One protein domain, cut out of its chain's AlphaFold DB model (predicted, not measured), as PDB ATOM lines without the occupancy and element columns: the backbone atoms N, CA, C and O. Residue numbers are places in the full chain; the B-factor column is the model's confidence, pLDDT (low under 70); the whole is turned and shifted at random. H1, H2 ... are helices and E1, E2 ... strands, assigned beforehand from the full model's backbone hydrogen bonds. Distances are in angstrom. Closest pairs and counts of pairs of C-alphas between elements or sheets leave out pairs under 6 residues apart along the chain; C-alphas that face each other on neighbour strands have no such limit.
ATOM      1  N   GLU A  44     -30.678   6.873   0.176       77.31
ATOM      2  CA  GLU A  44     -31.492   7.666  -0.748       77.31
ATOM      3  C   GLU A  44     -30.981   9.107  -0.809       77.31
ATOM      4  O   GLU A  44     -30.460   9.622   0.189       77.31
ATOM      5  N   ASP A  45     -31.141   9.751  -1.971       65.38
ATOM      6  CA  ASP A  45     -30.845  11.173  -2.133       65.38
ATOM      7  C   ASP A  45     -31.637  11.974  -1.092       65.38
ATOM      8  O   ASP A  45     -32.862  11.891  -0.996       65.38
ATOM      9  N   GLY A  46     -30.887  12.700  -0.267       71.06
ATOM     10  CA  GLY A  46     -31.384  13.390   0.910       71.06
ATOM     11  C   GLY A  46     -31.728  14.856   0.676       71.06
ATOM     12  O   GLY A  46     -31.324  15.469  -0.313       71.06
ATOM     13  N   ASP A  47     -32.412  15.451   1.650       81.94
ATOM     14  CA  ASP A  47     -32.625  16.895   1.682       81.94
ATOM     15  C   ASP A  47     -31.338  17.601   2.118       81.94
ATOM     16  O   ASP A  47     -30.709  17.227   3.109       81.94
ATOM     17  N   THR A  48     -30.957  18.649   1.385       86.62
ATOM     18  CA  THR A  48     -29.796  19.488   1.713       86.62
ATOM     19  C   THR A  48     -30.241  20.908   2.017       86.62
ATOM     20  O   THR A  48     -31.015  21.505   1.266       86.62
ATOM     21  N   TRP A  49     -29.726  21.486   3.098       87.56
ATOM     22  CA  TRP A  49     -29.969  22.882   3.443       87.56
ATOM     23  C   TRP A  49     -28.726  23.558   4.013       87.56
ATOM     24  O   TRP A  49     -27.761  22.920   4.431       87.56
ATOM     25  N   GLN A  50     -28.765  24.889   4.018       91.19
ATOM     26  CA  GLN A  50     -27.673  25.726   4.501       91.19
ATOM     27  C   GLN A  50     -28.084  26.451   5.774       91.19
ATOM     28  O   GLN A  50     -29.202  26.959   5.881       91.19
ATOM     29  N   VAL A  51     -27.167  26.534   6.731       91.06
ATOM     30  CA  VAL A  51     -27.378  27.210   8.011       91.06
ATOM     31  C   VAL A  51     -26.243  28.189   8.250       91.06
ATOM     32  O   VAL A  51     -25.076  27.812   8.287       91.06
ATOM     33  N   LYS A  52     -26.581  29.459   8.466       93.56
ATOM     34  CA  LYS A  52     -25.611  30.458   8.914       93.56
ATOM     35  C   LYS A  52     -25.555  30.458  10.424       93.56
ATOM     36  O   LYS A  52     -26.595  30.582  11.068       93.56
ATOM     37  N   VAL A  53     -24.355  30.342  10.975       92.94
ATOM     38  CA  VAL A  53     -24.116  30.285  12.415       92.94
ATOM     39  C   VAL A  53     -23.318  31.503  12.826       92.94
ATOM     40  O   VAL A  53     -22.268  31.806  12.264       92.94
ATOM     41  N   TYR A  54     -23.818  32.188  13.840       93.56
ATOM     42  CA  TYR A  54     -23.248  33.393  14.394       93.56
ATOM     43  C   TYR A  54     -22.899  33.184  15.862       93.56
ATOM     44  O   TYR A  54     -23.659  32.574  16.616       93.56
ATOM     45  N   GLN A  55     -21.787  33.770  16.285       91.56
ATOM     46  CA  GLN A  55     -21.383  33.851  17.680       91.56
ATOM     47  C   GLN A  55     -21.402  35.309  18.130       91.56
ATOM     48  O   GLN A  55     -21.002  36.214  17.391       91.56
ATOM     49  N   ARG A  56     -21.876  35.557  19.349       89.44
ATOM     50  CA  ARG A  56     -21.846  36.903  19.925       89.44
ATOM     51  C   ARG A  56     -20.417  37.266  20.325       89.44
ATOM     52  O   ARG A  56     -19.775  36.514  21.050       89.44
ATOM     53  N   ALA A  57     -19.943  38.439  19.910       86.38
ATOM     54  CA  ALA A  57     -18.619  38.954  20.267       86.38
ATOM     55  C   ALA A  57     -18.602  39.593  21.669       86.38
ATOM     56  O   ALA A  57     -18.297  40.776  21.834       86.38
ATOM     57  N   ASP A  58     -18.972  38.818  22.684       77.12
ATOM     58  CA  ASP A  58     -19.150  39.240  24.081       77.12
ATOM     59  C   ASP A  58     -17.897  39.842  24.743       77.12
ATOM     60  O   ASP A  58     -18.003  40.652  25.663       77.12
ATOM     61  N   HIS A  59     -16.707  39.529  24.234       73.88
ATOM     62  CA  HIS A  59     -15.449  40.136  24.670       73.88
ATOM     63  C   HIS A  59     -15.236  41.587  24.191       73.88
ATOM     64  O   HIS A  59     -14.271  42.238  24.604       73.88
ATOM     65  N   MET A  60     -16.107  42.130  23.334       73.19
ATOM     66  CA  MET A  60     -16.037  43.534  22.924       73.19
ATOM     67  C   MET A  60     -16.615  44.454  24.008       73.19
ATOM     68  O   MET A  60     -17.667  44.187  24.580       73.19
ATOM     69  N   LYS A  61     -15.955  45.595  24.266       70.06
ATOM     70  CA  LYS A  61     -16.451  46.658  25.163       70.06
ATOM     71  C   LYS A  61     -17.622  47.421  24.522       70.06
ATOM     72  O   LYS A  61     -17.504  48.613  24.243       70.06
ATOM     73  N   HIS A  62     -18.725  46.740  24.243       72.19
ATOM     74  CA  HIS A  62     -19.943  47.327  23.696       72.19
ATOM     75  C   HIS A  62     -21.141  46.912  24.551       72.19
ATOM     76  O   HIS A  62     -21.195  45.784  25.031       72.19
ATOM     77  N   ASN A  63     -22.104  47.819  24.741       70.19
ATOM     78  CA  ASN A  63     -23.314  47.526  25.525       70.19
ATOM     79  C   ASN A  63     -24.216  46.481  24.844       70.19
ATOM     80  O   ASN A  63     -25.029  45.851  25.510       70.19
ATOM     81  N   ASP A  64     -24.055  46.318  23.530       77.62
ATOM     82  CA  ASP A  64     -24.710  45.300  22.709       77.62
ATOM     83  C   ASP A  64     -23.682  44.743  21.707       77.62
ATOM     84  O   ASP A  64     -23.421  45.385  20.681       77.62
ATOM     85  N   PRO A  65     -22.951  43.673  22.056       80.69
ATOM     86  CA  PRO A  65     -21.900  43.129  21.204       80.69
ATOM     87  C   PRO A  65     -22.478  42.546  19.904       80.69
ATOM     88  O   PRO A  65     -23.510  41.873  19.936       80.69
ATOM     89  N   PRO A  66     -21.813  42.758  18.755       88.50
ATOM     90  CA  PRO A  66     -22.318  42.287  17.474       88.50
ATOM     91  C   PRO A  66     -22.297  40.757  17.373       88.50
ATOM     92  O   PRO A  66     -21.477  40.075  17.994       88.50
ATOM     93  N   TRP A  67     -23.177  40.233  16.524       90.50
ATOM     94  CA  TRP A  67     -23.157  38.842  16.078       90.50
ATOM     95  C   TRP A  67     -22.205  38.699  14.892       90.50
ATOM     96  O   TRP A  67     -22.351  39.396  13.887       90.50
ATOM     97  N   LEU A  68     -21.230  37.802  15.009       91.00
ATOM     98  CA  LEU A  68     -20.242  37.521  13.973       91.00
ATOM     99  C   LEU A  68     -20.542  36.171  13.342       91.00
ATOM    100  O   LEU A  68     -20.739  35.199  14.064       91.00
ATOM    101  N   LEU A  69     -20.572  36.108  12.011       91.94
ATOM    102  CA  LEU A  69     -20.695  34.845  11.287       91.94
ATOM    103  C   LEU A  69     -19.436  34.009  11.544       91.94
ATOM    104  O   LEU A  69     -18.333  34.473  11.258       91.94
ATOM    105  N   VAL A  70     -19.612  32.808  12.092       91.69
ATOM    106  CA  VAL A  70     -18.514  31.878  12.398       91.69
ATOM    107  C   VAL A  70     -18.465  30.712  11.422       91.69
ATOM    108  O   VAL A  70     -17.379  30.328  11.006       91.69
ATOM    109  N   ASN A  71     -19.626  30.202  11.004       93.50
ATOM    110  CA  ASN A  71     -19.714  29.071  10.090       93.50
ATOM    111  C   ASN A  71     -20.904  29.207   9.139       93.50
ATOM    112  O   ASN A  71     -21.968  29.724   9.500       93.50
ATOM    113  N   GLU A  72     -20.722  28.691   7.928       94.62
ATOM    114  CA  GLU A  72     -21.799  28.440   6.975       94.62
ATOM    115  C   GLU A  72     -21.922  26.933   6.818       94.62
ATOM    116  O   GLU A  72     -21.172  26.318   6.069       94.62
ATOM    117  N   LEU A  73     -22.839  26.324   7.559       93.88
ATOM    118  CA  LEU A  73     -23.002  24.880   7.560       93.88
ATOM    119  C   LEU A  73     -23.800  24.437   6.342       93.88
ATOM    120  O   LEU A  73     -24.849  25.006   6.034       93.88
ATOM    121  N   GLU A  74     -23.330  23.378   5.706       93.25
ATOM    122  CA  GLU A  74     -24.091  22.584   4.759       93.25
ATOM    123  C   GLU A  74     -24.488  21.287   5.458       93.25
ATOM    124  O   GLU A  74     -23.652  20.576   6.023       93.25
ATOM    125  N   MET A  75     -25.791  21.033   5.488       91.69
ATOM    126  CA  MET A  75     -26.383  19.899   6.178       91.69
ATOM    127  C   MET A  75     -27.128  19.044   5.171       91.69
ATOM    128  O   MET A  75     -27.986  19.558   4.455       91.69
ATOM    129  N   THR A  76     -26.807  17.757   5.130       91.00
ATOM    130  CA  THR A  76     -27.419  16.787   4.218       91.00
ATOM    131  C   THR A  76     -28.030  15.659   5.029       91.00
ATOM    132  O   THR A  76     -27.314  14.965   5.748       91.00
ATOM    133  N   LEU A  77     -29.343  15.476   4.924       89.56
ATOM    134  CA  LEU A  77     -30.077  14.426   5.621       89.56
ATOM    135  C   LEU A  77     -30.468  13.320   4.645       89.56
ATOM    136  O   LEU A  77     -31.396  13.486   3.861       89.56
ATOM    137  N   THR A  78     -29.787  12.184   4.726       90.44
ATOM    138  CA  THR A  78     -30.047  10.998   3.900       90.44
ATOM    139  C   THR A  78     -30.761   9.912   4.693       90.44
ATOM    140  O   THR A  78     -30.524   9.755   5.893       90.44
ATOM    141  N   HIS A  79     -31.582   9.111   4.017       87.81
ATOM    142  CA  HIS A  79     -32.273   7.968   4.612       87.81
ATOM    143  C   HIS A  79     -31.683   6.647   4.109       87.81
ATOM    144  O   HIS A  79     -31.391   6.498   2.922       87.81
ATOM    145  N   GLN A  80     -31.489   5.685   5.006       83.69
ATOM    146  CA  GLN A  80     -30.991   4.361   4.655       83.69
ATOM    147  C   GLN A  80     -32.115   3.528   4.031       83.69
ATOM    148  O   GLN A  80     -33.108   3.225   4.685       83.69
ATOM    149  N   ILE A  81     -31.936   3.095   2.783       73.00
ATOM    150  CA  ILE A  81     -32.948   2.333   2.034       73.00
ATOM    151  C   ILE A  81     -32.985   0.864   2.496       73.00
ATOM    152  O   ILE A  81     -34.030   0.217   2.456       73.00
ATOM    153  N   TRP A  82     -31.841   0.316   2.927       61.22
ATOM    154  CA  TRP A  82     -31.697  -1.092   3.316       61.22
ATOM    155  C   TRP A  82     -30.964  -1.231   4.651       61.22
ATOM    156  O   TRP A  82     -29.801  -0.837   4.759       61.22
ATOM    157  N   GLY A  83     -31.606  -1.849   5.645       66.75
ATOM    158  CA  GLY A  83     -31.021  -2.113   6.963       66.75
ATOM    159  C   GLY A  83     -31.944  -1.676   8.098       66.75
ATOM    160  O   GLY A  83     -33.138  -1.953   8.058       66.75
ATOM    161  N   ASP A  84     -31.382  -0.993   9.094       69.94
ATOM    162  CA  ASP A  84     -32.079  -0.572  10.316       69.94
ATOM    163  C   ASP A  84     -33.010   0.651  10.118       69.94
ATOM    164  O   ASP A  84     -33.552   1.158  11.096       69.94
ATOM    165  N   ASN A  85     -33.211   1.110   8.869       72.50
ATOM    166  CA  ASN A  85     -33.998   2.298   8.487       72.50
ATOM    167  C   ASN A  85     -33.601   3.548   9.288       72.50
ATOM    168  O   ASN A  85     -34.389   4.126  10.036       72.50
ATOM    169  N   LEU A  86     -32.327   3.919   9.175       86.31
ATOM    170  CA  LEU A  86     -31.755   5.047   9.896       86.31
ATOM    171  C   LEU A  86     -31.716   6.295   9.022       86.31
ATOM    172  O   LEU A  86     -31.478   6.229   7.815       86.31
ATOM    173  N   TRP A  87     -31.865   7.447   9.663       90.12
ATOM    174  CA  TRP A  87     -31.556   8.732   9.054       90.12
ATOM    175  C   TRP A  87     -30.137   9.143   9.428       90.12
ATOM    176  O   TRP A  87     -29.696   8.935  10.557       90.12
ATOM    177  N   CYS A  88     -29.423   9.751   8.494       91.81
ATOM    178  CA  CYS A  88     -28.058  10.216   8.681       91.81
ATOM    179  C   CYS A  88     -27.971  11.680   8.267       91.81
ATOM    180  O   CYS A  88     -28.243  12.014   7.117       91.81
ATOM    181  N   LEU A  89     -27.602  12.544   9.208       92.62
ATOM    182  CA  LEU A  89     -27.287  13.941   8.955       92.62
ATOM    183  C   LEU A  89     -25.778  14.104   8.869       92.62
ATOM    184  O   LEU A  89     -25.079  13.965   9.874       92.62
ATOM    185  N   ASP A  90     -25.297  14.475   7.696       93.56
ATOM    186  CA  ASP A  90     -23.941  14.952   7.506       93.56
ATOM    187  C   ASP A  90     -23.898  16.475   7.602       93.56
ATOM    188  O   ASP A  90     -24.708  17.173   6.995       93.56
ATOM    189  N   VAL A  91     -22.934  16.984   8.364       94.31
ATOM    190  CA  VAL A  91     -22.723  18.409   8.621       94.31
ATOM    191  C   VAL A  91     -21.261  18.743   8.376       94.31
ATOM    192  O   VAL A  91     -20.361  18.126   8.948       94.31
ATOM    193  N   TYR A  92     -21.023  19.756   7.560       94.31
ATOM    194  CA  TYR A  92     -19.705  20.343   7.347       94.31
ATOM    195  C   TYR A  92     -19.838  21.843   7.128       94.31
ATOM    196  O   TYR A  92     -20.904  22.344   6.771       94.31
ATOM    197  N   ASP A  93     -18.752  22.574   7.344       94.44
ATOM    198  CA  ASP A  93     -18.694  23.963   6.917       94.44
ATOM    199  C   ASP A  93     -18.471  24.027   5.403       94.44
ATOM    200  O   ASP A  93     -17.562  23.396   4.856       94.44
ATOM    201  N   ARG A  94     -19.287  24.820   4.719       90.75
ATOM    202  CA  ARG A  94     -19.278  25.007   3.269       90.75
ATOM    203  C   ARG A  94     -17.953  25.553   2.744       90.75
ATOM    204  O   ARG A  94     -17.570  25.254   1.615       90.75
ATOM    205  N   ASN A  95     -17.252  26.351   3.545       88.88
ATOM    206  CA  ASN A  95     -15.955  26.911   3.177       88.88
ATOM    207  C   ASN A  95     -14.793  25.980   3.558       88.88
ATOM    208  O   ASN A  95     -13.634  26.343   3.357       88.88
ATOM    209  N   GLY A  96     -15.085  24.792   4.096       85.81
ATOM    210  CA  GLY A  96     -14.076  23.873   4.605       85.81
ATOM    211  C   GLY A  96     -13.438  24.354   5.906       85.81
ATOM    212  O   GLY A  96     -12.326  23.936   6.220       85.81
ATOM    213  N   CYS A  97     -14.101  25.222   6.675       89.44
ATOM    214  CA  CYS A  97     -13.643  25.572   8.018       89.44
ATOM    215  C   CYS A  97     -13.934  24.449   9.024       89.44
ATOM    216  O   CYS A  97     -14.834  23.630   8.847       89.44
ATOM    217  N   GLU A  98     -13.177  24.435  10.114       93.19
ATOM    218  CA  GLU A  98     -13.438  23.524  11.223       93.19
ATOM    219  C   GLU A  98     -14.755  23.897  11.932       93.19
ATOM    220  O   GLU A  98     -15.078  25.075  12.115       93.19
ATOM    221  N   LEU A  99     -15.519  22.885  12.343       92.31
ATOM    222  CA  LEU A  99     -16.717  23.030  13.180       92.31
ATOM    223  C   LEU A  99     -16.330  23.243  14.651       92.31
ATOM    224  O   LEU A  99     -16.973  23.960  15.411       92.31
ATOM    225  N   PHE A 100     -15.260  22.579  15.052       89.56
ATOM    226  CA  PHE A 100     -14.627  22.621  16.360       89.56
ATOM    227  C   PHE A 100     -13.144  22.329  16.114       89.56
ATOM    228  O   PHE A 100     -12.873  21.609  15.156       89.56
ATOM    229  N   PRO A 101     -12.187  22.850  16.905       90.69
ATOM    230  CA  PRO A 101     -10.766  22.626  16.654       90.69
ATOM    231  C   PRO A 101     -10.430  21.160  16.343       90.69
ATOM    232  O   PRO A 101     -10.675  20.282  17.170       90.69
ATOM    233  N   GLY A 102      -9.900  20.909  15.143       91.69
ATOM    234  CA  GLY A 102      -9.567  19.570  14.637       91.69
ATOM    235  C   GLY A 102     -10.708  18.785  13.970       91.69
ATOM    236  O   GLY A 102     -10.449  17.750  13.360       91.69
ATOM    237  N   ILE A 103     -11.950  19.273  14.015       95.06
ATOM    238  CA  ILE A 103     -13.148  18.604  13.492       95.06
ATOM    239  C   ILE A 103     -13.660  19.308  12.238       95.06
ATOM    240  O   ILE A 103     -14.118  20.450  12.281       95.06
ATOM    241  N   GLN A 104     -13.650  18.584  11.124       94.12
ATOM    242  CA  GLN A 104     -14.026  19.066   9.796       94.12
ATOM    243  C   GLN A 104     -15.451  18.665   9.400       94.12
ATOM    244  O   GLN A 104     -16.124  19.387   8.663       94.12
ATOM    245  N   LYS A 105     -15.901  17.500   9.876       94.94
ATOM    246  CA  LYS A 105     -17.212  16.933   9.564       94.94
ATOM    247  C   LYS A 105     -17.829  16.306  10.808       94.94
ATOM    248  O   LYS A 105     -17.144  15.734  11.653       94.94
ATOM    249  N   LEU A 106     -19.146  16.387  10.886       95.69
ATOM    250  CA  LEU A 106     -19.972  15.750  11.894       95.69
ATOM    251  C   LEU A 106     -21.033  14.905  11.187       95.69
ATOM    252  O   LEU A 106     -21.689  15.379  10.266       95.69
ATOM    253  N   THR A 107     -21.210  13.669  11.634       94.06
ATOM    254  CA  THR A 107     -22.284  12.781  11.186       94.06
ATOM    255  C   THR A 107     -23.148  12.416  12.384       94.06
ATOM    256  O   THR A 107     -22.624  11.985  13.412       94.06
ATOM    257  N   ILE A 108     -24.464  12.563  12.262       93.69
ATOM    258  CA  ILE A 108     -25.438  12.243  13.309       93.69
ATOM    259  C   ILE A 108     -26.422  11.218  12.760       93.69
ATOM    260  O   ILE A 108     -27.039  11.435  11.722       93.69
ATOM    261  N   ASN A 109     -26.594  10.119  13.484       91.88
ATOM    262  CA  ASN A 109     -27.543   9.075  13.140       91.88
ATOM    263  C   ASN A 109     -28.809   9.237  13.978       91.88
ATOM    264  O   ASN A 109     -28.738   9.351  15.209       91.88
ATOM    265  N   TYR A 110     -29.957   9.172  13.316       90.12
ATOM    266  CA  TYR A 110     -31.266   9.167  13.943       90.12
ATOM    267  C   TYR A 110     -31.993   7.850  13.680       90.12
ATOM    268  O   TYR A 110     -31.801   7.206  12.647       90.12
ATOM    269  N   SER A 111     -32.849   7.462  14.623       88.94
ATOM    270  CA  SER A 111     -33.858   6.430  14.397       88.94
ATOM    271  C   SER A 111     -34.916   6.895  13.388       88.94
ATOM    272  O   SER A 111     -34.978   8.075  13.043       88.94
ATOM    273  N   ASP A 112     -35.794   5.982  12.976       83.94
ATOM    274  CA  ASP A 112     -36.961   6.285  12.132       83.94
ATOM    275  C   ASP A 112     -37.883   7.362  12.754       83.94
ATOM    276  O   ASP A 112     -38.401   8.238  12.068       83.94
ATOM    277  N   ASP A 113     -37.981   7.394  14.092       81.25
ATOM    278  CA  ASP A 113     -38.685   8.439  14.862       81.25
ATOM    279  C   ASP A 113     -37.878   9.751  15.021       81.25
ATOM    280  O   ASP A 113     -38.195  10.591  15.870       81.25
ATOM    281  N   LEU A 114     -36.790   9.917  14.263       82.06
ATOM    282  CA  LEU A 114     -35.893  11.078  14.272       82.06
ATOM    283  C   LEU A 114     -35.288  11.398  15.651       82.06
ATOM    284  O   LEU A 114     -34.996  12.554  15.970       82.06
ATOM    285  N   GLN A 115     -35.072  10.376  16.484       86.38
ATOM    286  CA  GLN A 115     -34.329  10.513  17.739       86.38
ATOM    287  C   GLN A 115     -32.848  10.264  17.491       86.38
ATOM    288  O   GLN A 115     -32.500   9.290  16.832       86.38
ATOM    289  N   ILE A 116     -31.976  11.105  18.051       88.69
ATOM    290  CA  ILE A 116     -30.525  10.899  17.961       88.69
ATOM    291  C   ILE A 116     -30.172   9.578  18.654       88.69
ATOM    292  O   ILE A 116     -30.393   9.424  19.856       88.69
ATOM    293  N   ILE A 117     -29.596   8.640  17.903       90.62
ATOM    294  CA  ILE A 117     -29.143   7.333  18.409       90.62
ATOM    295  C   ILE A 117     -27.619   7.199  18.424       90.62
ATOM    296  O   ILE A 117     -27.082   6.309  19.080       90.62
ATOM    297  N   GLY A 118     -26.906   8.074  17.714       90.62
ATOM    298  CA  GLY A 118     -25.451   8.053  17.662       90.62
ATOM    299  C   GLY A 118     -24.892   9.009  16.620       90.62
ATOM    300  O   GLY A 118     -25.595   9.874  16.107       90.62
ATOM    301  N   GLY A 119     -23.609   8.855  16.315       91.00
ATOM    302  CA  GLY A 119     -22.911   9.703  15.359       91.00
ATOM    303  C   GLY A 119     -21.403   9.621  15.525       91.00
ATOM    304  O   GLY A 119     -20.885   8.846  16.334       91.00
ATOM    305  N   SER A 120     -20.682  10.400  14.736       93.56
ATOM    306  CA  SER A 120     -19.224  10.469  14.758       93.56
ATOM    307  C   SER A 120     -18.758  11.845  14.304       93.56
ATOM    308  O   SER A 120     -19.395  12.483  13.470       93.56
ATOM    309  N   THR A 121     -17.638  12.293  14.858       95.38
ATOM    310  CA  THR A 121     -16.922  13.475  14.378       95.38
ATOM    311  C   THR A 121     -15.718  13.028  13.568       95.38
ATOM    312  O   THR A 121     -15.152  11.975  13.855       95.38
ATOM    313  N   PHE A 122     -15.336  13.805  12.562       94.81
ATOM    314  CA  PHE A 122     -14.239  13.472  11.665       94.81
ATOM    315  C   PHE A 122     -13.294  14.655  11.504       94.81
ATOM    316  O   PHE A 122     -13.732  15.798  11.346       94.81
ATOM    317  N   ASN A 123     -11.999  14.359  11.501       94.12
ATOM    318  CA  ASN A 123     -10.946  15.329  11.229       94.12
ATOM    319  C   ASN A 123     -10.742  15.562   9.717       94.12
ATOM    320  O   ASN A 123     -11.461  15.011   8.879       94.12
ATOM    321  N   ALA A 124      -9.743  16.371   9.358       91.44
ATOM    322  CA  ALA A 124      -9.410  16.683   7.965       91.44
ATOM    323  C   ALA A 124      -9.019  15.450   7.119       91.44
ATOM    324  O   ALA A 124      -9.253  15.435   5.912       91.44
ATOM    325  N   ASP A 125      -8.485  14.398   7.749       93.56
ATOM    326  CA  ASP A 125      -8.142  13.125   7.101       93.56
ATOM    327  C   ASP A 125      -9.343  12.160   7.017       93.56
ATOM    328  O   ASP A 125      -9.193  10.997   6.629       93.56
ATOM    329  N   ASN A 126     -10.543  12.630   7.383       91.12
ATOM    330  CA  ASN A 126     -11.781  11.857   7.457       91.12
ATOM    331  C   ASN A 126     -11.683  10.645   8.407       91.12
ATOM    332  O   ASN A 126     -12.292   9.597   8.179       91.12
ATOM    333  N   GLN A 127     -10.895  10.780   9.474       92.81
ATOM    334  CA  GLN A 127     -10.786   9.787  10.538       92.81
ATOM    335  C   GLN A 127     -11.657  10.194  11.729       92.81
ATOM    336  O   GLN A 127     -11.701  11.386  12.048       92.81
ATOM    337  N   PRO A 128     -12.327   9.236  12.396       93.00
ATOM    338  CA  PRO A 128     -13.029   9.510  13.641       93.00
ATOM    339  C   PRO A 128     -12.083  10.113  14.681       93.00
ATOM    340  O   PRO A 128     -10.993   9.573  14.875       93.00
ATOM    341  N   ASP A 129     -12.499  11.193  15.340       90.81
ATOM    342  CA  ASP A 129     -11.655  11.901  16.310       90.81
ATOM    343  C   ASP A 129     -12.254  11.859  17.724       90.81
ATOM    344  O   ASP A 129     -11.942  10.954  18.502       90.81
ATOM    345  N   ILE A 130     -13.186  12.761  18.045       90.94
ATOM    346  CA  ILE A 130     -13.809  12.832  19.374       90.94
ATOM    347  C   ILE A 130     -15.204  12.205  19.407       90.94
ATOM    348  O   ILE A 130     -15.924  12.126  18.401       90.94
ATOM    349  N   ALA A 131     -15.619  11.773  20.598       89.56
ATOM    350  CA  ALA A 131     -16.964  11.260  20.807       89.56
ATOM    351  C   ALA A 131     -18.011  12.371  20.628       89.56
ATOM    352  O   ALA A 131     -17.791  13.530  20.973       89.56
ATOM    353  N   LEU A 132     -19.195  11.998  20.143       90.25
ATOM    354  CA  LEU A 132     -20.285  12.935  19.861       90.25
ATOM    355  C   LEU A 132     -20.708  13.748  21.101       90.25
ATOM    356  O   LEU A 132     -20.952  14.946  21.031       90.25
ATOM    357  N   ASN A 133     -20.749  13.094  22.257       90.12
ATOM    358  CA  ASN A 133     -21.073  13.695  23.548       90.12
ATOM    359  C   ASN A 133     -20.032  14.740  23.975       90.12
ATOM    360  O   ASN A 133     -20.409  15.797  24.464       90.12
ATOM    361  N   GLU A 134     -18.747  14.474  23.741       90.50
ATOM    362  CA  GLU A 134     -17.673  15.439  24.002       90.50
ATOM    363  C   GLU A 134     -17.771  16.637  23.050       90.50
ATOM    364  O   GLU A 134     -17.671  17.786  23.477       90.50
ATOM    365  N   PHE A 135     -18.088  16.394  21.774       92.44
ATOM    366  CA  PHE A 135     -18.355  17.465  20.817       92.44
ATOM    367  C   PHE A 135     -19.507  18.378  21.275       92.44
ATOM    368  O   PHE A 135     -19.392  19.598  21.166       92.44
ATOM    369  N   TRP A 136     -20.589  17.839  21.849       89.81
ATOM    370  CA  TRP A 136     -21.684  18.659  22.399       89.81
ATOM    371  C   TRP A 136     -21.290  19.499  23.612       89.81
ATOM    372  O   TRP A 136     -21.877  20.556  23.842       89.81
ATOM    373  N   GLU A 137     -20.361  19.005  24.425       87.75
ATOM    374  CA  GLU A 137     -19.906  19.690  25.635       87.75
ATOM    375  C   GLU A 137     -18.894  20.794  25.322       87.75
ATOM    376  O   GLU A 137     -18.881  21.822  26.002       87.75
ATOM    377  N   CYS A 138     -18.063  20.593  24.297       86.12
ATOM    378  CA  CYS A 138     -16.948  21.481  23.987       86.12
ATOM    379  C   CYS A 138     -17.197  22.417  22.800       86.12
ATOM    380  O   CYS A 138     -16.574  23.478  22.732       86.12
ATOM    381  N   SER A 139     -18.069  22.052  21.860       89.19
ATOM    382  CA  SER A 139     -18.339  22.883  20.687       89.19
ATOM    383  C   SER A 139     -19.372  23.975  20.965       89.19
ATOM    384  O   SER A 139     -20.069  24.001  21.981       89.19
ATOM    385  N   LEU A 140     -19.483  24.902  20.014       86.88
ATOM    386  CA  LEU A 140     -20.557  25.892  19.996       86.88
ATOM    387  C   LEU A 140     -21.929  25.254  19.743       86.88
ATOM    388  O   LEU A 140     -22.955  25.861  20.051       86.88
ATOM    389  N   TYR A 141     -21.955  24.036  19.206       89.31
ATOM    390  CA  TYR A 141     -23.165  23.339  18.819       89.31
ATOM    391  C   TYR A 141     -23.626  22.395  19.922       89.31
ATOM    392  O   TYR A 141     -22.901  21.514  20.374       89.31
ATOM    393  N   SER A 142     -24.876  22.558  20.339       85.19
ATOM    394  CA  SER A 142     -25.473  21.704  21.362       85.19
ATOM    395  C   SER A 142     -26.301  20.578  20.752       85.19
ATOM    396  O   SER A 142     -26.723  20.667  19.604       85.19
ATOM    397  N   LEU A 143     -26.607  19.553  21.547       87.31
ATOM    398  CA  LEU A 143     -27.552  18.504  21.159       87.31
ATOM    399  C   LEU A 143     -28.872  19.097  20.634       87.31
ATOM    400  O   LEU A 143     -29.362  18.688  19.593       87.31
ATOM    401  N   GLU A 144     -29.420  20.100  21.319       86.00
ATOM    402  CA  GLU A 144     -30.700  20.732  20.987       86.00
ATOM    403  C   GLU A 144     -30.660  21.518  19.672       86.00
ATOM    404  O   GLU A 144     -31.702  21.741  19.063       86.00
ATOM    405  N   PHE A 145     -29.472  21.930  19.223       88.12
ATOM    406  CA  PHE A 145     -29.287  22.493  17.886       88.12
ATOM    407  C   PHE A 145     -29.593  21.446  16.805       88.12
ATOM    408  O   PHE A 145     -30.186  21.775  15.778       88.12
ATOM    409  N   PHE A 146     -29.243  20.185  17.083       88.38
ATOM    410  CA  PHE A 146     -29.397  19.031  16.201       88.38
ATOM    411  C   PHE A 146     -30.515  18.053  16.631       88.38
ATOM    412  O   PHE A 146     -30.571  16.922  16.142       88.38
ATOM    413  N   ASP A 147     -31.429  18.444  17.519       81.88
ATOM    414  CA  ASP A 147     -32.523  17.566  17.949       81.88
ATOM    415  C   ASP A 147     -33.789  17.825  17.125       81.88
ATOM    416  O   ASP A 147     -34.508  18.804  17.344       81.88
ATOM    417  N   ILE A 148     -34.073  16.923  16.179       74.31
ATOM    418  CA  ILE A 148     -35.274  16.964  15.333       74.31
ATOM    419  C   ILE A 148     -36.519  16.533  16.119       74.31
ATOM    420  O   ILE A 148     -37.617  17.045  15.890       74.31
ATOM    421  N   SER A 149     -36.375  15.606  17.070       65.62
ATOM    422  CA  SER A 149     -37.492  14.922  17.737       65.62
ATOM    423  C   SER A 149     -38.355  15.853  18.597       65.62
ATOM    424  O   SER A 149     -39.562  15.637  18.766       65.62
ATOM    425  N   SER A 150     -37.749  16.923  19.118       58.00
ATOM    426  CA  SER A 150     -38.420  17.959  19.909       58.00
ATOM    427  C   SER A 150     -39.548  18.665  19.132       58.00
ATOM    428  O   SER A 150     -40.571  19.032  19.717       58.00
ATOM    429  N   SER A 151     -39.414  18.757  17.805       57.28
ATOM    430  CA  SER A 151     -40.360  19.402  16.886       57.28
ATOM    431  C   SER A 151     -41.694  18.676  16.760       57.28
ATOM    432  O   SER A 151     -42.770  19.270  16.886       57.28
ATOM    433  N   GLN A 152     -41.627  17.363  16.542       56.56
ATOM    434  CA  GLN A 152     -42.781  16.543  16.209       56.56
ATOM    435  C   GLN A 152     -43.707  16.414  17.414       56.56
ATOM    436  O   GLN A 152     -44.924  16.455  17.265       56.56
ATOM    437  N   LYS A 153     -43.144  16.346  18.627       54.84
ATOM    438  CA  LYS A 153     -43.921  16.213  19.868       54.84
ATOM    439  C   LYS A 153     -44.796  17.433  20.170       54.84
ATOM    440  O   LYS A 153     -45.844  17.266  20.787       54.84
ATOM    441  N   GLN A 154     -44.412  18.640  19.739       54.94
ATOM    442  CA  GLN A 154     -45.193  19.862  19.986       54.94
ATOM    443  C   GLN A 154     -46.176  20.219  18.860       54.94
ATOM    444  O   GLN A 154     -47.185  20.879  19.115       54.94
ATOM    445  N   LEU A 155     -45.935  19.764  17.627       55.41
ATOM    446  CA  LEU A 155     -46.787  20.071  16.469       55.41
ATOM    447  C   LEU A 155     -48.093  19.255  16.416       55.41
ATOM    448  O   LEU A 155     -49.011  19.622  15.682       55.41
ATOM    449  N   SER A 156     -48.230  18.206  17.231       53.84
ATOM    450  CA  SER A 156     -49.356  17.255  17.206       53.84
ATOM    451  C   SER A 156     -50.720  17.799  17.671       53.84
ATOM    452  O   SER A 156     -51.657  17.019  17.823       53.84
ATOM    453  N   PRO A 163     -45.277  31.468  12.328       67.12
ATOM    454  CA  PRO A 163     -44.107  30.872  12.941       67.12
ATOM    455  C   PRO A 163     -44.245  30.835  14.464       67.12
ATOM    456  O   PRO A 163     -44.639  31.822  15.086       67.12
ATOM    457  N   ASN A 164     -43.918  29.691  15.062       73.81
ATOM    458  CA  ASN A 164     -44.000  29.491  16.507       73.81
ATOM    459  C   ASN A 164     -42.606  29.540  17.119       73.81
ATOM    460  O   ASN A 164     -41.707  28.854  16.639       73.81
ATOM    461  N   SER A 165     -42.451  30.310  18.194       79.56
ATOM    462  CA  SER A 165     -41.240  30.311  19.016       79.56
ATOM    463  C   SER A 165     -41.416  29.372  20.206       79.56
ATOM    464  O   SER A 165     -42.452  29.401  20.874       79.56
ATOM    465  N   VAL A 166     -40.413  28.536  20.462       77.75
ATOM    466  CA  VAL A 166     -40.403  27.521  21.518       77.75
ATOM    467  C   VAL A 166     -39.135  27.674  22.345       77.75
ATOM    468  O   VAL A 166     -38.042  27.833  21.803       77.75
ATOM    469  N   ILE A 167     -39.271  27.590  23.670       80.50
ATOM    470  CA  ILE A 167     -38.132  27.482  24.587       80.50
ATOM    471  C   ILE A 167     -37.800  25.998  24.740       80.50
ATOM    472  O   ILE A 167     -38.614  25.233  25.255       80.50
ATOM    473  N   LEU A 168     -36.610  25.602  24.291       79.75
ATOM    474  CA  LEU A 168     -36.124  24.222  24.362       79.75
ATOM    475  C   LEU A 168     -35.547  23.905  25.745       79.75
ATOM    476  O   LEU A 168     -35.792  22.838  26.299       79.75
ATOM    477  N   ASN A 169     -34.793  24.849  26.316       82.19
ATOM    478  CA  ASN A 169     -34.200  24.721  27.642       82.19
ATOM    479  C   ASN A 169     -34.132  26.097  28.311       82.19
ATOM    480  O   ASN A 169     -33.372  26.968  27.887       82.19
ATOM    481  N   GLN A 170     -34.933  26.289  29.360       83.62
ATOM    482  CA  GLN A 170     -35.012  27.563  30.070       83.62
ATOM    483  C   GLN A 170     -33.727  27.882  30.846       83.62
ATOM    484  O   GLN A 170     -33.308  29.037  30.866       83.62
ATOM    485  N   GLU A 171     -33.080  26.880  31.444       85.81
ATOM    486  CA  GLU A 171     -31.865  27.066  32.249       85.81
ATOM    487  C   GLU A 171     -30.680  27.527  31.394       85.81
ATOM    488  O   GLU A 171     -29.925  28.402  31.806       85.81
ATOM    489  N   LYS A 172     -30.555  26.984  30.176       82.00
ATOM    490  CA  LYS A 172     -29.496  27.340  29.213       82.00
ATOM    491  C   LYS A 172     -29.890  28.462  28.242       82.00
ATOM    492  O   LYS A 172     -29.143  28.756  27.309       82.00
ATOM    493  N   GLY A 173     -31.076  29.054  28.417       85.12
ATOM    494  CA  GLY A 173     -31.597  30.115  27.552       85.12
ATOM    495  C   GLY A 173     -31.650  29.717  26.073       85.12
ATOM    496  O   GLY A 173     -31.182  30.473  25.226       85.12
ATOM    497  N   ARG A 174     -32.137  28.507  25.767       86.06
ATOM    498  CA  ARG A 174     -32.206  27.953  24.403       86.06
ATOM    499  C   ARG A 174     -33.612  28.065  23.841       86.06
ATOM    500  O   ARG A 174     -34.566  27.602  24.473       86.06
ATOM    501  N   SER A 175     -33.734  28.614  22.642       86.44
ATOM    502  CA  SER A 175     -35.004  28.755  21.934       86.44
ATOM    503  C   SER A 175     -34.844  28.582  20.427       86.44
ATOM    504  O   SER A 175     -33.759  28.729  19.865       86.44
ATOM    505  N   CYS A 176     -35.948  28.263  19.761       86.38
ATOM    506  CA  CYS A 176     -36.001  28.141  18.312       86.38
ATOM    507  C   CYS A 176     -37.353  28.601  17.759       86.38
ATOM    508  O   CYS A 176     -38.366  28.608  18.461       86.38
ATOM    509  N   VAL A 177     -37.355  29.001  16.489       84.38
ATOM    510  CA  VAL A 177     -38.544  29.407  15.737       84.38
ATOM    511  C   VAL A 177     -38.781  28.417  14.612       84.38
ATOM    512  O   VAL A 177     -37.845  27.995  13.938       84.38
ATOM    513  N   TRP A 178     -40.043  28.068  14.403       77.19
ATOM    514  CA  TRP A 178     -40.472  27.062  13.439       77.19
ATOM    515  C   TRP A 178     -41.442  27.645  12.437       77.19
ATOM    516  O   TRP A 178     -42.297  28.445  12.808       77.19
ATOM    517  N   GLU A 179     -41.392  27.151  11.206       71.75
ATOM    518  CA  GLU A 179     -42.405  27.413  10.190       71.75
ATOM    519  C   GLU A 179     -43.147  26.135   9.825       71.75
ATOM    520  O   GLU A 179     -42.576  25.048   9.720       71.75
ATOM    521  N   LYS A 180     -44.453  26.272   9.604       63.53
ATOM    522  CA  LYS A 180     -45.292  25.156   9.189       63.53
ATOM    523  C   LYS A 180     -44.816  24.604   7.843       63.53
ATOM    524  O   LYS A 180     -44.722  25.345   6.872       63.53
ATOM    525  N   GLY A 181     -44.631  23.286   7.782       61.00
ATOM    526  CA  GLY A 181     -44.221  22.586   6.561       61.00
ATOM    527  C   GLY A 181     -42.708  22.457   6.384       61.00
ATOM    528  O   GLY A 181     -42.283  21.999   5.332       61.00
ATOM    529  N   ARG A 182     -41.904  22.828   7.392       65.38
ATOM    530  CA  ARG A 182     -40.458  22.569   7.430       65.38
ATOM    531  C   ARG A 182     -40.109  21.591   8.562       65.38
ATOM    532  O   ARG A 182     -40.747  21.664   9.614       65.38
ATOM    533  N   PRO A 183     -39.114  20.707   8.377       55.91
ATOM    534  CA  PRO A 183     -38.857  19.610   9.308       55.91
ATOM    535  C   PRO A 183     -38.082  19.972  10.589       55.91
ATOM    536  O   PRO A 183     -38.069  19.135  11.486       55.91
ATOM    537  N   TRP A 184     -37.457  21.160  10.736       74.56
ATOM    538  CA  TRP A 184     -36.486  21.340  11.841       74.56
ATOM    539  C   TRP A 184     -36.315  22.698  12.536       74.56
ATOM    540  O   TRP A 184     -36.077  22.686  13.713       74.56
ATOM    541  N   TRP A 185     -36.362  23.866  11.917       83.19
ATOM    542  CA  TRP A 185     -36.457  25.202  12.559       83.19
ATOM    543  C   TRP A 185     -35.955  26.202  11.523       83.19
ATOM    544  O   TRP A 185     -35.233  25.842  10.596       83.19
ATOM    545  N   THR A 186     -36.369  27.457  11.632       85.75
ATOM    546  CA  THR A 186     -35.890  28.540  10.763       85.75
ATOM    547  C   THR A 186     -34.876  29.432  11.458       85.75
ATOM    548  O   THR A 186     -33.953  29.924  10.811       85.75
ATOM    549  N   SER A 187     -34.969  29.568  12.782       88.81
ATOM    550  CA  SER A 187     -33.912  30.179  13.586       88.81
ATOM    551  C   SER A 187     -33.716  29.467  14.918       88.81
ATOM    552  O   SER A 187     -34.696  29.051  15.539       88.81
ATOM    553  N   TYR A 188     -32.477  29.422  15.394       90.88
ATOM    554  CA  TYR A 188     -32.073  28.920  16.706       90.88
ATOM    555  C   TYR A 188     -31.288  29.999  17.460       90.88
ATOM    556  O   TYR A 188     -30.490  30.721  16.859       90.88
ATOM    557  N   GLN A 189     -31.470  30.092  18.775       91.88
ATOM    558  CA  GLN A 189     -30.667  30.951  19.641       91.88
ATOM    559  C   GLN A 189     -30.352  30.251  20.967       91.88
ATOM    560  O   GLN A 189     -31.207  29.602  21.573       91.88
ATOM    561  N   SER A 190     -29.120  30.419  21.443       90.75
ATOM    562  CA  SER A 190     -28.694  30.042  22.788       90.75
ATOM    563  C   SER A 190     -27.905  31.179  23.415       90.75
ATOM    564  O   SER A 190     -27.102  31.823  22.749       90.75
ATOM    565  N   GLU A 191     -28.117  31.413  24.708       87.75
ATOM    566  CA  GLU A 191     -27.285  32.328  25.495       87.75
ATOM    567  C   GLU A 191     -26.030  31.643  26.068       87.75
ATOM    568  O   GLU A 191     -25.095  32.331  26.481       87.75
ATOM    569  N   GLN A 192     -25.994  30.303  26.102       86.06
ATOM    570  CA  GLN A 192     -24.922  29.503  26.707       86.06
ATOM    571  C   GLN A 192     -24.629  28.206  25.903       86.06
ATOM    572  O   GLN A 192     -25.319  27.190  26.088       86.06
ATOM    573  N   PRO A 193     -23.581  28.193  25.048       85.31
ATOM    574  CA  PRO A 193     -22.778  29.349  24.614       85.31
ATOM    575  C   PRO A 193     -23.603  30.334  23.756       85.31
ATOM    576  O   PRO A 193     -24.632  29.936  23.212       85.31
ATOM    577  N   PRO A 194     -23.190  31.614  23.630       89.69
ATOM    578  CA  PRO A 194     -23.969  32.634  22.937       89.69
ATOM    579  C   PRO A 194     -23.891  32.462  21.415       89.69
ATOM    580  O   PRO A 194     -23.028  33.039  20.744       89.69
ATOM    581  N   ILE A 195     -24.806  31.659  20.879       92.31
ATOM    582  CA  ILE A 195     -24.888  31.316  19.460       92.31
ATOM    583  C   ILE A 195     -26.265  31.640  18.894       92.31
ATOM    584  O   ILE A 195     -27.291  31.531  19.567       92.31
ATOM    585  N   LYS A 196     -26.285  32.011  17.622       92.94
ATOM    586  CA  LYS A 196     -27.496  32.216  16.839       92.94
ATOM    587  C   LYS A 196     -27.320  31.509  15.510       92.94
ATOM    588  O   LYS A 196     -26.257  31.606  14.915       92.94
ATOM    589  N   ALA A 197     -28.350  30.838  15.023       92.38
ATOM    590  CA  ALA A 197     -28.317  30.261  13.694       92.38
ATOM    591  C   ALA A 197     -29.604  30.499  12.923       92.38
ATOM    592  O   ALA A 197     -30.685  30.610  13.500       92.38
ATOM    593  N   GLU A 198     -29.457  30.595  11.611       92.19
ATOM    594  CA  GLU A 198     -30.529  30.917  10.681       92.19
ATOM    595  C   GLU A 198     -30.465  29.961   9.496       92.19
ATOM    596  O   GLU A 198     -29.426  29.829   8.841       92.19
ATOM    597  N   LEU A 199     -31.587  29.298   9.226       89.00
ATOM    598  CA  LEU A 199     -31.754  28.492   8.029       89.00
ATOM    599  C   LEU A 199     -31.788  29.430   6.820       89.00
ATOM    600  O   LEU A 199     -32.612  30.344   6.750       89.00
ATOM    601  N   VAL A 200     -30.915  29.191   5.849       86.56
ATOM    602  CA  VAL A 200     -30.950  29.906   4.579       86.56
ATOM    603  C   VAL A 200     -32.108  29.340   3.773       86.56
ATOM    604  O   VAL A 200     -32.078  28.201   3.308       86.56
ATOM    605  N   LEU A 201     -33.153  30.148   3.622       68.75
ATOM    606  CA  LEU A 201     -34.223  29.865   2.682       68.75
ATOM    607  C   LEU A 201     -33.622  30.000   1.282       68.75
ATOM    608  O   LEU A 201     -33.340  31.108   0.834       68.75
TER     609      LEU A 201
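Overview. This is residues 44 to 156 and 163 to 201 of the 204 residues of an uncharacterized protein of Syntrophomonadaceae bacterium (UniProt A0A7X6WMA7). One long antiparallel sheet of nine strands, twisted and curled into an open trough rather than a closed barrel, has the long hairpin of E1 and E2 in its middle, with E3, E4 and E5 continuing the sheet beside E2, and E9, E8, E7 and E6 beside E1. Two short helices go with the two edges of the trough, H1 over E5 and H2 near E6, and the link between the helices crosses from the one edge toward the other on the hollow side. The printed part has 152 residues, with nine named strands and two named helices in the chain order E1 E2 E3 E4 E5 H1 H2 E6 E7 E8 E9, and its class is mostly strand. The sheet's order is E5 E4 E3 E2 E1 E9 E8 E7 E6. The whole is compact, with a radius of gyration of the C-alphas of 15.6 A, and spans 54 by 42 by 28 A.

Along the chain. E1, residues 44 to 56, begins with C-alpha 44 at (-31.492, 7.666, -0.748) and is 37.1 A long. E2, residues 67 to 80, is 37.2 A long and bends by 55 degrees at residue 70. E3 is residues 87 to 93, 20.0 A, E4 residues 105 to 110, 16.6 A, and E5 residues 116 to 122, 17.6 A. H1 is residues 132 to 138, 10.1 A, with C-alpha 132 at (-20.285, 12.935, 19.861). H2 is residues 149 to 155, 10.7 A. After the cut come E6, residues 164 to 169, 15.6 A, E7, residues 174 to 178, 13.8 A, and E8, residues 187 to 191, 13.8 A. E9, residues 194 to 200, is 19.8 A long and ends with C-alpha 200 at (-30.950, 29.906, 4.579).

Arrangement. E1 to E5 form a meander, each strand the antiparallel neighbour of the one before. In the hairpin of E1 and E2, N 51 and O 73 are 2.9 A apart and N 73 and O 51 are 2.8 A apart, within hydrogen-bond range. In the hairpin of E2 and E3, N 76 and O 90 are 2.9 A apart. Between E3 and E4, N 108 and O 89 are 2.8 A apart, and between E4 and E5, N 107 and O 120 are 2.8 A apart. E5 is an edge strand. H1 touches E5, the closest C-alphas being those of Ser 120 and Leu 132, 5.8 A apart. H1 is on the sheet, over E5, at a height of 9.5 A, and stands up from the sheet at 57 degrees. H1 and H2 are apart. H2 is on the sheet at a height of 6.4 A and near E6, over none of the strands, but only just: two of its seven C-alphas fall on E7. E6, the other edge strand, starts a second meander, E6 E7 E8 E9. N 166 and O 176 of E6 and E7 are 2.9 A apart, N 175 and O 189 of E7 and E8 are 2.9 A apart, and N 190 and O 195 of E8 and E9 are 2.8 A apart. E9 is the antiparallel neighbour of E1, at 140 degrees between directions, with N 54 and O 196 2.7 A apart. In H1 every O i to N i+4 pair is within hydrogen-bond range; in H2 1 of 3 is, beside 3 of 4 O i to N i+3 pairs.

Size, cuts and confidence. The two C-alphas farthest apart are those of Lys 61 and Trp 82, 54.7 A. From edge to edge of the sheet the strands' lines turn by 78 degrees and the way across it by 79 degrees. Residues 157 to 162 are not printed, and C-alphas 156 and 163 are 15.2 A apart across the cut. Of the links that are printed whole, E3 to E4 is long, with 11 residues. The mean pLDDT of the printed part is 84.3; it is under 70 at residues 45, 82 to 84, 149 to 156, 163, 180 to 183 and 201.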